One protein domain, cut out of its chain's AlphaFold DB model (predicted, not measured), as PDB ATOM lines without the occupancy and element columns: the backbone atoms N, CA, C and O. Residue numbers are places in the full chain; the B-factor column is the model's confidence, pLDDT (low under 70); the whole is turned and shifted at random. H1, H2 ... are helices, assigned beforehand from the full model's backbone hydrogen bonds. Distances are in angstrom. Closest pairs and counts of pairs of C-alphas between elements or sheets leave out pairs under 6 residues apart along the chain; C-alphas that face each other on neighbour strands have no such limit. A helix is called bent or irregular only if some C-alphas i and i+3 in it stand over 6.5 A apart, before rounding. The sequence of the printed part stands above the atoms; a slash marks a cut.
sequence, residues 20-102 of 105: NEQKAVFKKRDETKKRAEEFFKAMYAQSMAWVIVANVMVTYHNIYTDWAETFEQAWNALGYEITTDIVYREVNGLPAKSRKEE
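AT A GLANCE: This is residues 20 to 102 of the 105 residues of an uncharacterized protein of Streptococcus macedonicus (UniProt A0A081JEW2). Two long helices, H1 and H2, meet near their linked ends as a V, and a sharply kinked helix, H3, packs over one side of this V, chiefly on H2. A tail then folds back so that the tiny H4 reaches the last turns of H2. The 83 printed residues hold four named helices in the order H1, H2, H3, H4 and no named strand: the class is all helix. The whole is compact, with a radius of gyration of the C-alphas of 12.6 A and spans of 40 by 31 by 18 A.

HOW THE PARTS SIT: Start at H1, residues 20 to 41; its residues 33 to 41 alone touch residues 46 to 53 of H2, residues 46 to 64, closest at the C-alphas of Phe 40 and Ala 49, 4.9 A. These two run opposite ways at a steep tilt of 48 degrees. H2 is the hub, touching three helices. Look next at H3, residues 71 to 91, which touches H2, closest at the C-alphas of Tyr 60 and Ala 74, 5.7 A; they run opposite ways at a steep tilt of 54 degrees. Residues 71 to 72 of H3 alone touch H1, at its residues 29 to 36, with the C-alphas of Lys 33 and Phe 71 closest at 5.6 A; the tilt of 38 degrees, the same way, is only just steep. The packing of H1, H2 and H3 is mostly crossed, with no shallow tilt. H4, residues 99 to 102, touches residues 59 to 63 of H2, closest at the C-alphas of Asn 62 and Arg 99, 6.5 A. H4 is apart from H1 and only just apart from H3, at 8.3 A. Every O i to N i+4 pair is within hydrogen-bond range in H1 and H2, and 14 of 17 in H3; H4 is too short for such a pair.

IN THESE COORDINATES: Find C-alpha 20 at (136.876, 75.594, 146.306); from there H1 runs 31.3 A to C-alpha 41. H2 runs 27.4 A from C-alpha 46 at (132.402, 62.133, 118.463). H3, 19.3 A, is irregular, with C-alphas 77 and 80 9.0 A apart and a kink of 109 degrees near residue 80. H4, 5.4 A, ends at C-alpha 102, (110.356, 62.130, 130.971).

THE WHOLE: The two C-alphas farthest apart, those of Asn 20 and Asn 92, are 40.7 A apart. The printed part has no cut, the link from H1 to H2 is tight, and the other two are short. The mean pLDDT of the printed part is 93.3, with residues 99 to 102 under 70.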
ATOM      1  N   ASN A  20     135.928  76.642 146.696       93.19
ATOM      2  CA  ASN A  20     136.876  75.594 146.306       93.19
ATOM      3  C   ASN A  20     136.186  74.229 146.177       93.19
ATOM      4  O   ASN A  20     136.516  73.449 145.284       93.19
ATOM      5  N   GLU A  21     135.182  73.981 147.011       91.62
ATOM      6  CA  GLU A  21     134.347  72.785 146.995       91.62
ATOM      7  C   GLU A  21     133.555  72.699 145.683       91.62
ATOM      8  O   GLU A  21     133.595  71.677 144.999       91.62
ATOM      9  N   GLN A  22     132.914  73.795 145.256       90.62
ATOM     10  CA  GLN A  22     132.204  73.852 143.971       90.62
ATOM     11  C   GLN A  22     133.145  73.611 142.785       90.62
ATOM     12  O   GLN A  22     132.815  72.844 141.880       90.62
ATOM     13  N   LYS A  23     134.345  74.208 142.803       92.25
ATOM     14  CA  LYS A  23     135.365  73.979 141.765       92.25
ATOM     15  C   LYS A  23     135.789  72.511 141.701       92.25
ATOM     16  O   LYS A  23     135.936  71.969 140.605       92.25
ATOM     17  N   ALA A  24     135.957  71.858 142.852       93.31
ATOM     18  CA  ALA A  24     136.303  70.441 142.920       93.31
ATOM     19  C   ALA A  24     135.193  69.562 142.322       93.31
ATOM     20  O   ALA A  24     135.484  68.661 141.532       93.31
ATOM     21  N   VAL A  25     133.926  69.869 142.620       92.00
ATOM     22  CA  VAL A  25     132.767  69.178 142.031       92.00
ATOM     23  C   VAL A  25     132.719  69.372 140.514       92.00
ATOM     24  O   VAL A  25     132.539  68.399 139.785       92.00
ATOM     25  N   PHE A  26     132.934  70.591 140.007       90.88
ATOM     26  CA  PHE A  26     132.954  70.844 138.561       90.88
ATOM     27  C   PHE A  26     134.063  70.075 137.853       90.88
ATOM     28  O   PHE A  26     133.814  69.482 136.805       90.88
ATOM     29  N   LYS A  27     135.260  70.036 138.443       93.94
ATOM     30  CA  LYS A  27     136.386  69.273 137.905       93.94
ATOM     31  C   LYS A  27     136.071  67.775 137.853       93.94
ATOM     32  O   LYS A  27     136.217  67.163 136.801       93.94
ATOM     33  N   LYS A  28     135.564  67.206 138.950       94.69
ATOM     34  CA  LYS A  28     135.155  65.792 139.034       94.69
ATOM     35  C   LYS A  28     134.085  65.447 137.988       94.69
ATOM     36  O   LYS A  28     134.171  64.426 137.302       94.69
ATOM     37  N   ARG A  29     133.091  66.323 137.821       94.88
ATOM     38  CA  ARG A  29     132.040  66.168 136.810       94.88
ATOM     39  C   ARG A  29     132.607  66.203 135.391       94.88
ATOM     40  O   ARG A  29     132.244  65.360 134.581       94.88
ATOM     41  N   ASP A  30     133.494  67.147 135.088       95.06
ATOM     42  CA  ASP A  30     134.137  67.261 133.773       95.06
ATOM     43  C   ASP A  30     134.979  66.020 133.432       95.06
ATOM     44  O   ASP A  30     134.858  65.465 132.343       95.06
ATOM     45  N   GLU A  31     135.768  65.524 134.385       97.69
ATOM     46  CA  GLU A  31     136.597  64.325 134.207       97.69
ATOM     47  C   GLU A  31     135.758  63.065 133.943       97.69
ATOM     48  O   GLU A  31     136.079  62.276 133.052       97.69
ATOM     49  N   THR A  32     134.660  62.881 134.681       97.50
ATOM     50  CA  THR A  32     133.762  61.723 134.495       97.50
ATOM     51  C   THR A  32     132.993  61.806 133.177       97.50
ATOM     52  O   THR A  32     132.875  60.805 132.472       97.50
ATOM     53  N   LYS A  33     132.562  63.009 132.771       97.62
ATOM     54  CA  LYS A  33     131.977  63.235 131.442       97.62
ATOM     55  C   LYS A  33     132.961  62.905 130.323       97.62
ATOM     56  O   LYS A  33     132.587  62.180 129.414       97.62
ATOM     57  N   LYS A  34     134.212  63.369 130.401       97.56
ATOM     58  CA  LYS A  34     135.244  63.069 129.391       97.56
ATOM     59  C   LYS A  34     135.493  61.570 129.250       97.56
ATOM     60  O   LYS A  34     135.551  61.066 128.135       97.56
ATOM     61  N   ARG A  35     135.562  60.845 130.369       97.69
ATOM     62  CA  ARG A  35     135.697  59.381 130.359       97.69
ATOM     63  C   ARG A  35     134.508  58.698 129.677       97.69
ATOM     64  O   ARG A  35     134.697  57.772 128.894       97.69
ATOM     65  N   ALA A  36     133.289  59.158 129.958       97.38
ATOM     66  CA  ALA A  36     132.091  58.649 129.298       97.38
ATOM     67  C   ALA A  36     132.074  58.983 127.797       97.38
ATOM     68  O   ALA A  36     131.729  58.133 126.981       97.38
ATOM     69  N   GLU A  37     132.496  60.190 127.415       97.62
ATOM     70  CA  GLU A  37     132.621  60.590 126.012       97.62
ATOM     71  C   GLU A  37     133.616  59.694 125.267       97.62
ATOM     72  O   GLU A  37     133.310  59.233 124.172       97.62
ATOM     73  N   GLU A  38     134.772  59.383 125.861       97.81
ATOM     74  CA  GLU A  38     135.743  58.442 125.290       97.81
ATOM     75  C   GLU A  38     135.154  57.037 125.114       97.81
ATOM     76  O   GLU A  38     135.338  56.421 124.063       97.81
ATOM     77  N   PHE A  39     134.394  56.556 126.103       97.19
ATOM     78  CA  PHE A  39     133.693  55.277 126.019       97.19
ATOM     79  C   PHE A  39     132.693  55.246 124.855       97.19
ATOM     80  O   PHE A  39     132.730  54.333 124.030       97.19
ATOM     81  N   PHE A  40     131.830  56.259 124.728       97.50
ATOM     82  CA  PHE A  40     130.856  56.308 123.635       97.50
ATOM     83  C   PHE A  40     131.499  56.567 122.275       97.50
ATOM     84  O   PHE A  40     131.020  56.041 121.274       97.50
ATOM     85  N   LYS A  41     132.606  57.308 122.221       96.69
ATOM     86  CA  LYS A  41     133.370  57.549 120.990       96.69
ATOM     87  C   LYS A  41     133.963  56.265 120.405       96.69
ATOM     88  O   LYS A  41     134.160  56.181 119.197       96.69
ATOM     89  N   ALA A  42     134.242  55.257 121.232       96.38
ATOM     90  CA  ALA A  42     134.685  53.955 120.738       96.38
ATOM     91  C   ALA A  42     133.589  53.221 119.935       96.38
ATOM     92  O   ALA A  42     133.909  52.355 119.124       96.38
ATOM     93  N   MET A  43     132.314  53.568 120.146       95.69
ATOM     94  CA  MET A  43     131.155  52.945 119.491       95.69
ATOM     95  C   MET A  43     130.495  53.851 118.443       95.69
ATOM     96  O   MET A  43     129.924  53.358 117.474       95.69
ATOM     97  N   TYR A  44     130.570  55.168 118.628       95.88
ATOM     98  CA  TYR A  44     129.833  56.166 117.854       95.88
ATOM     99  C   TYR A  44     130.725  57.336 117.430       95.88
ATOM    100  O   TYR A  44     131.832  57.527 117.931       95.88
ATOM    101  N   ALA A  45     130.226  58.177 116.519       95.00
ATOM    102  CA  ALA A  45     130.914  59.413 116.160       95.00
ATOM    103  C   ALA A  45     131.071  60.347 117.377       95.00
ATOM    104  O   ALA A  45     130.233  60.367 118.278       95.00
ATOM    105  N   GLN A  46     132.118  61.182 117.374       95.62
ATOM    106  CA  GLN A  46     132.402  62.133 118.463       95.62
ATOM    107  C   GLN A  46     131.195  63.018 118.811       95.62
ATOM    108  O   GLN A  46     130.947  63.276 119.986       95.62
ATOM    109  N   SER A  47     130.454  63.489 117.803       95.00
ATOM    110  CA  SER A  47     129.260  64.315 118.012       95.00
ATOM    111  C   SER A  47     128.181  63.560 118.785       95.00
ATOM    112  O   SER A  47     127.640  64.096 119.743       95.00
ATOM    113  N   MET A  48     127.936  62.299 118.427       96.44
ATOM    114  CA  MET A  48     126.943  61.450 119.088       96.44
ATOM    115  C   MET A  48     127.347  61.137 120.528       96.44
ATOM    116  O   MET A  48     126.528  61.227 121.434       96.44
ATOM    117  N   ALA A  49     128.627  60.833 120.763       97.50
ATOM    118  CA  ALA A  49     129.149  60.607 122.109       97.50
ATOM    119  C   ALA A  49     128.911  61.822 123.021       97.50
ATOM    120  O   ALA A  49     128.455  61.670 124.156       97.50
ATOM    121  N   TRP A  50     129.156  63.028 122.502       97.00
ATOM    122  CA  TRP A  50     128.909  64.267 123.233       97.00
ATOM    123  C   TRP A  50     127.424  64.464 123.554       97.00
ATOM    124  O   TRP A  50     127.078  64.782 124.694       97.00
ATOM    125  N   VAL A  51     126.539  64.224 122.579       96.69
ATOM    126  CA  VAL A  51     125.092  64.379 122.769       96.69
ATOM    127  C   VAL A  51     124.534  63.340 123.745       96.69
ATOM    128  O   VAL A  51     123.754  63.708 124.619       96.69
ATOM    129  N   ILE A  52     124.982  62.080 123.691       97.75
ATOM    130  CA  ILE A  52     124.595  61.046 124.668       97.75
ATOM    131  C   ILE A  52     124.959  61.494 126.086       97.75
ATOM    132  O   ILE A  52     124.105  61.502 126.974       97.75
ATOM    133  N   VAL A  53     126.209  61.916 126.304       97.94
ATOM    134  CA  VAL A  53     126.677  62.339 127.631       97.94
ATOM    135  C   VAL A  53     125.926  63.575 128.125       97.94
ATOM    136  O   VAL A  53     125.555  63.648 129.300       97.94
ATOM    137  N   ALA A  54     125.664  64.541 127.243       96.31
ATOM    138  CA  ALA A  54     124.881  65.725 127.574       96.31
ATOM    139  C   ALA A  54     123.437  65.368 127.956       96.31
ATOM    140  O   ALA A  54     122.963  65.815 129.003       96.31
ATOM    141  N   ASN A  55     122.769  64.532 127.159       96.62
ATOM    142  CA  ASN A  55     121.382  64.134 127.385       96.62
ATOM    143  C   ASN A  55     121.220  63.383 128.708       96.62
ATOM    144  O   ASN A  55     120.312  63.698 129.461       96.62
ATOM    145  N   VAL A  56     122.141  62.483 129.066       97.31
ATOM    146  CA  VAL A  56     122.119  61.801 130.376       97.31
ATOM    147  C   VAL A  56     122.166  62.802 131.534       97.31
ATOM    148  O   VAL A  56     121.352  62.738 132.452       97.31
ATOM    149  N   MET A  57     123.092  63.763 131.493       96.88
ATOM    150  CA  MET A  57     123.229  64.747 132.574       96.88
ATOM    151  C   MET A  57     122.012  65.677 132.665       96.88
ATOM    152  O   MET A  57     121.592  66.036 133.764       96.88
ATOM    153  N   VAL A  58     121.446  66.066 131.518       94.88
ATOM    154  CA  VAL A  58     120.267  66.938 131.450       94.88
ATOM    155  C   VAL A  58     119.004  66.204 131.889       94.88
ATOM    156  O   VAL A  58     118.258  66.751 132.696       94.88
ATOM    157  N   THR A  59     118.773  64.974 131.431       95.12
ATOM    158  CA  THR A  59     117.621  64.163 131.847       95.12
ATOM    159  C   THR A  59     117.669  63.885 133.349       95.12
ATOM    160  O   THR A  59     116.656  64.032 134.029       95.12
ATOM    161  N   TYR A  60     118.852  63.609 133.914       95.62
ATOM    162  CA  TYR A  60     119.011  63.522 135.370       95.62
ATOM    163  C   TYR A  60     118.585  64.820 136.066       95.62
ATOM    164  O   TYR A  60     117.786  64.785 137.000       95.62
ATOM    165  N   HIS A  61     119.077  65.970 135.596       93.88
ATOM    166  CA  HIS A  61     118.731  67.268 136.178       93.88
ATOM    167  C   HIS A  61     117.233  67.582 136.068       93.88
ATOM    168  O   HIS A  61     116.643  68.135 136.992       93.88
ATOM    169  N   ASN A  62     116.595  67.199 134.963       91.94
ATOM    170  CA  ASN A  62     115.165  67.399 134.762       91.94
ATOM    171  C   ASN A  62     114.308  66.589 135.743       91.94
ATOM    172  O   ASN A  62     113.267  67.087 136.170       91.94
ATOM    173  N   ILE A  63     114.734  65.370 136.086       91.25
ATOM    174  CA  ILE A  63     114.004  64.464 136.982       91.25
ATOM    175  C   ILE A  63     114.274  64.803 138.452       91.25
ATOM    176  O   ILE A  63     113.338  64.930 139.237       91.25
ATOM    177  N   TYR A  64     115.543  64.976 138.827       90.19
ATOM    178  CA  TYR A  64     115.956  65.122 140.226       90.19
ATOM    179  C   TYR A  64     116.169  66.576 140.666       90.19
ATOM    180  O   TYR A  64     116.483  66.816 141.828       90.19
ATOM    181  N   THR A  65     116.002  67.558 139.773       82.75
ATOM    182  CA  THR A  65     116.196  69.014 139.981       82.75
ATOM    183  C   THR A  65     117.606  69.469 140.387       82.75
ATOM    184  O   THR A  65     117.961  70.623 140.146       82.75
ATOM    185  N   ASP A  66     118.451  68.565 140.880       90.12
ATOM    186  CA  ASP A  66     119.870  68.772 141.157       90.12
ATOM    187  C   ASP A  66     120.760  68.233 140.033       90.12
ATOM    188  O   ASP A  66     120.359  67.411 139.210       90.12
ATOM    189  N   TRP A  67     122.007  68.699 139.987       91.62
ATOM    190  CA  TRP A  67     123.008  68.160 139.068       91.62
ATOM    191  C   TRP A  67     123.774  67.012 139.716       91.62
ATOM    192  O   TRP A  67     124.366  67.194 140.779       91.62
ATOM    193  N   ALA A  68     123.866  65.874 139.025       94.88
ATOM    194  CA  ALA A  68     124.736  64.781 139.446       94.88
ATOM    195  C   ALA A  68     126.196  65.250 139.576       94.88
ATOM    196  O   ALA A  68     126.676  66.089 138.803       94.88
ATOM    197  N   GLU A  69     126.930  64.712 140.546       95.12
ATOM    198  CA  GLU A  69     128.357  65.011 140.693       95.12
ATOM    199  C   GLU A  69     129.204  64.304 139.638       95.12
ATOM    200  O   GLU A  69     130.254  64.817 139.255       95.12
ATOM    201  N   THR A  70     128.750  63.142 139.162       97.56
ATOM    202  CA  THR A  70     129.433  62.355 138.133       97.56
ATOM    203  C   THR A  70     128.472  61.861 137.065       97.56
ATOM    204  O   THR A  70     127.263  61.754 137.287       97.56
ATOM    205  N   PHE A  71     129.027  61.522 135.902       97.75
ATOM    206  CA  PHE A  71     128.267  60.864 134.845       97.75
ATOM    207  C   PHE A  71     127.696  59.516 135.303       97.75
ATOM    208  O   PHE A  71     126.526  59.235 135.072       97.75
ATOM    209  N   GLU A  72     128.489  58.695 135.990       97.62
ATOM    210  CA  GLU A  72     128.078  57.361 136.434       97.62
ATOM    211  C   GLU A  72     126.931  57.428 137.447       97.62
ATOM    212  O   GLU A  72     126.031  56.592 137.413       97.62
ATOM    213  N   GLN A  73     126.923  58.443 138.318       97.38
ATOM    214  CA  GLN A  73     125.796  58.701 139.211       97.38
ATOM    215  C   GLN A  73     124.526  58.982 138.404       97.38
ATOM    216  O   GLN A  73     123.493  58.375 138.680       97.38
ATOM    217  N   ALA A  74     124.604  59.867 137.403       97.50
ATOM    218  CA  ALA A  74     123.462  60.182 136.551       97.50
ATOM    219  C   ALA A  74     122.966  58.946 135.790       97.50
ATOM    220  O   ALA A  74     121.788  58.609 135.862       97.50
ATOM    221  N   TRP A  75     123.876  58.236 135.122       98.06
ATOM    222  CA  TRP A  75     123.580  57.030 134.352       98.06
ATOM    223  C   TRP A  75     122.874  55.963 135.197       98.06
ATOM    224  O   TRP A  75     121.824  55.453 134.814       98.06
ATOM    225  N   ASN A  76     123.413  55.664 136.381       97.25
ATOM    226  CA  ASN A  76     122.854  54.635 137.254       97.25
ATOM    227  C   ASN A  76     121.499  55.044 137.847       97.25
ATOM    228  O   ASN A  76     120.605  54.208 137.942       97.25
ATOM    229  N   ALA A  77     121.330  56.314 138.222       96.81
ATOM    230  CA  ALA A  77     120.082  56.818 138.793       96.81
ATOM    231  C   ALA A  77     118.943  56.943 137.768       96.81
ATOM    232  O   ALA A  77     117.776  56.857 138.144       96.81
ATOM    233  N   LEU A  78     119.262  57.163 136.490       95.75
ATOM    234  CA  LEU A  78     118.278  57.142 135.402       95.75
ATOM    235  C   LEU A  78     117.825  55.721 135.050       95.75
ATOM    236  O   LEU A  78     116.735  55.533 134.515       95.75
ATOM    237  N   GLY A  79     118.647  54.717 135.354       95.31
ATOM    238  CA  GLY A  79     118.328  53.324 135.084       95.31
ATOM    239  C   GLY A  79     118.390  52.956 133.600       95.31
ATOM    240  O   GLY A  79     118.624  53.777 132.710       95.31
ATOM    241  N   TYR A  80     118.205  51.665 133.333       95.44
ATOM    242  CA  TYR A  80     118.422  51.077 132.011       95.44
ATOM    243  C   TYR A  80     117.461  51.603 130.937       95.44
ATOM    244  O   TYR A  80     117.888  51.867 129.816       95.44
ATOM    245  N   GLU A  81     116.179  51.773 131.267       95.38
ATOM    246  CA  GLU A  81     115.158  52.167 130.290       95.38
ATOM    247  C   GLU A  81     115.428  53.565 129.719       95.38
ATOM    248  O   GLU A  81     115.515  53.737 128.503       95.38
ATOM    249  N   ILE A  82     115.648  54.549 130.594       95.69
ATOM    250  CA  ILE A  82     115.897  55.935 130.186       95.69
ATOM    251  C   ILE A  82     117.242  56.054 129.467       95.69
ATOM    252  O   ILE A  82     117.328  56.677 128.408       95.69
ATOM    253  N   THR A  83     118.298  55.439 130.005       97.06
ATOM    254  CA  THR A  83     119.635  55.524 129.394       97.06
ATOM    255  C   THR A  83     119.680  54.858 128.020       97.06
ATOM    256  O   THR A  83     120.297  55.396 127.098       97.06
ATOM    257  N   THR A  84     118.966  53.744 127.834       96.69
ATOM    258  CA  THR A  84     118.861  53.075 126.530       96.69
ATOM    259  C   THR A  84     118.029  53.886 125.539       96.69
ATOM    260  O   THR A  84     118.427  53.986 124.382       96.69
ATOM    261  N   ASP A  85     116.923  54.513 125.959       96.88
ATOM    262  CA  ASP A  85     116.131  55.402 125.090       96.88
ATOM    263  C   ASP A  85     116.940  56.628 124.634       96.88
ATOM    264  O   ASP A  85     116.866  56.999 123.463       96.88
ATOM    265  N   ILE A  86     117.775  57.209 125.506       96.94
ATOM    266  CA  ILE A  86     118.693  58.300 125.135       96.94
ATOM    267  C   ILE A  86     119.648  57.849 124.023       96.94
ATOM    268  O   ILE A  86     119.769  58.530 123.002       96.94
ATOM    269  N   VAL A  87     120.309  56.700 124.202       97.12
ATOM    270  CA  VAL A  87     121.247  56.166 123.203       97.12
ATOM    271  C   VAL A  87     120.516  55.818 121.908       97.12
ATOM    272  O   VAL A  87     120.964  56.203 120.831       97.12
ATOM    273  N   TYR A  88     119.373  55.136 121.997       96.94
ATOM    274  CA  TYR A  88     118.563  54.760 120.842       96.94
ATOM    275  C   TYR A  88     118.156  55.985 120.022       96.94
ATOM    276  O   TYR A  88     118.295  55.978 118.799       96.94
ATOM    277  N   ARG A  89     117.688  57.051 120.675       96.56
ATOM    278  CA  ARG A  89     117.277  58.276 119.987       96.56
ATOM    279  C   ARG A  89     118.435  58.932 119.258       96.56
ATOM    280  O   ARG A  89     118.287  59.225 118.076       96.56
ATOM    281  N   GLU A  90     119.584  59.077 119.915       96.56
ATOM    282  CA  GLU A  90     120.753  59.690 119.283       96.56
ATOM    283  C   GLU A  90     121.241  58.869 118.084       96.56
ATOM    284  O   GLU A  90     121.485  59.414 117.008       96.56
ATOM    285  N   VAL A  91     121.306  57.542 118.227       95.12
ATOM    286  CA  VAL A  91     121.733  56.642 117.145       95.12
ATOM    287  C   VAL A  91     120.802  56.697 115.934       95.12
ATOM    288  O   VAL A  91     121.258  56.529 114.805       95.12
ATOM    289  N   ASN A  92     119.518  56.980 116.147       96.31
ATOM    290  CA  ASN A  92     118.520  57.070 115.083       96.31
ATOM    291  C   ASN A  92     118.224  58.515 114.637       96.31
ATOM    292  O   ASN A  92     117.286  58.729 113.869       96.31
ATOM    293  N   GLY A  93     118.987  59.512 115.105       94.31
ATOM    294  CA  GLY A  93     118.764  60.923 114.764       94.31
ATOM    295  C   GLY A  93     117.410  61.467 115.234       94.31
ATOM    296  O   GLY A  93     116.868  62.403 114.642       94.31
ATOM    297  N   LEU A  94     116.833  60.858 116.271       95.38
ATOM    298  CA  LEU A  94     115.575  61.279 116.871       95.38
ATOM    299  C   LEU A  94     115.830  62.380 117.908       95.38
ATOM    300  O   LEU A  94     116.849  62.360 118.599       95.38
ATOM    301  N   PRO A  95     114.887  63.319 118.087       90.31
ATOM    302  CA  PRO A  95     115.023  64.343 119.110       90.31
ATOM    303  C   PRO A  95     115.050  63.732 120.518       90.31
ATOM    304  O   PRO A  95     114.359  62.743 120.808       90.31
ATOM    305  N   ALA A  96     115.805  64.374 121.412       89.31
ATOM    306  CA  ALA A  96     115.747  64.104 122.845       89.31
ATOM    307  C   ALA A  96     114.312  64.285 123.366       89.31
ATOM    308  O   ALA A  96     113.549  65.110 122.849       89.31
ATOM    309  N   LYS A  97     113.936  63.513 124.391       84.75
ATOM    310  CA  LYS A  97     112.615  63.651 125.011       84.75
ATOM    311  C   LYS A  97     112.468  65.022 125.650       84.75
ATOM    312  O   LYS A  97     113.397  65.582 126.231       84.75
ATOM    313  N   SER A  98     111.266  65.568 125.541       75.50
ATOM    314  CA  SER A  98     110.930  66.786 126.259       75.50
ATOM    315  C   SER A  98     110.728  66.486 127.745       75.50
ATOM    316  O   SER A  98     110.282  65.404 128.126       75.50
ATOM    317  N   ARG A  99     110.937  67.495 128.595       68.00
ATOM    318  CA  ARG A  99     110.753  67.396 130.055       68.00
ATOM    319  C   ARG A  99     109.390  66.823 130.483       68.00
ATOM    320  O   ARG A  99     109.263  66.261 131.559       68.00
ATOM    321  N   LYS A 100     108.345  66.991 129.660       61.28
ATOM    322  CA  LYS A 100     106.982  66.494 129.936       61.28
ATOM    323  C   LYS A 100     106.817  64.997 129.670       61.28
ATOM    324  O   LYS A 100     105.916  64.385 130.233       61.28
ATOM    325  N   GLU A 101     107.631  64.439 128.784       61.38
ATOM    326  CA  GLU A 101     107.596  63.023 128.415       61.38
ATOM    327  C   GLU A 101     108.450  62.182 129.369       61.38
ATOM    328  O   GLU A 101     108.127  61.022 129.589       61.38
ATOM    329  N   GLU A 102     109.478  62.778 129.982       56.81
ATOM    330  CA  GLU A 102     110.356  62.130 130.971       56.81
ATOM    331  C   GLU A 102     109.646  61.835 132.309       56.81
ATOM    332  O   GLU A 102     109.975  60.859 132.963       56.81
TER     333      GLU A 102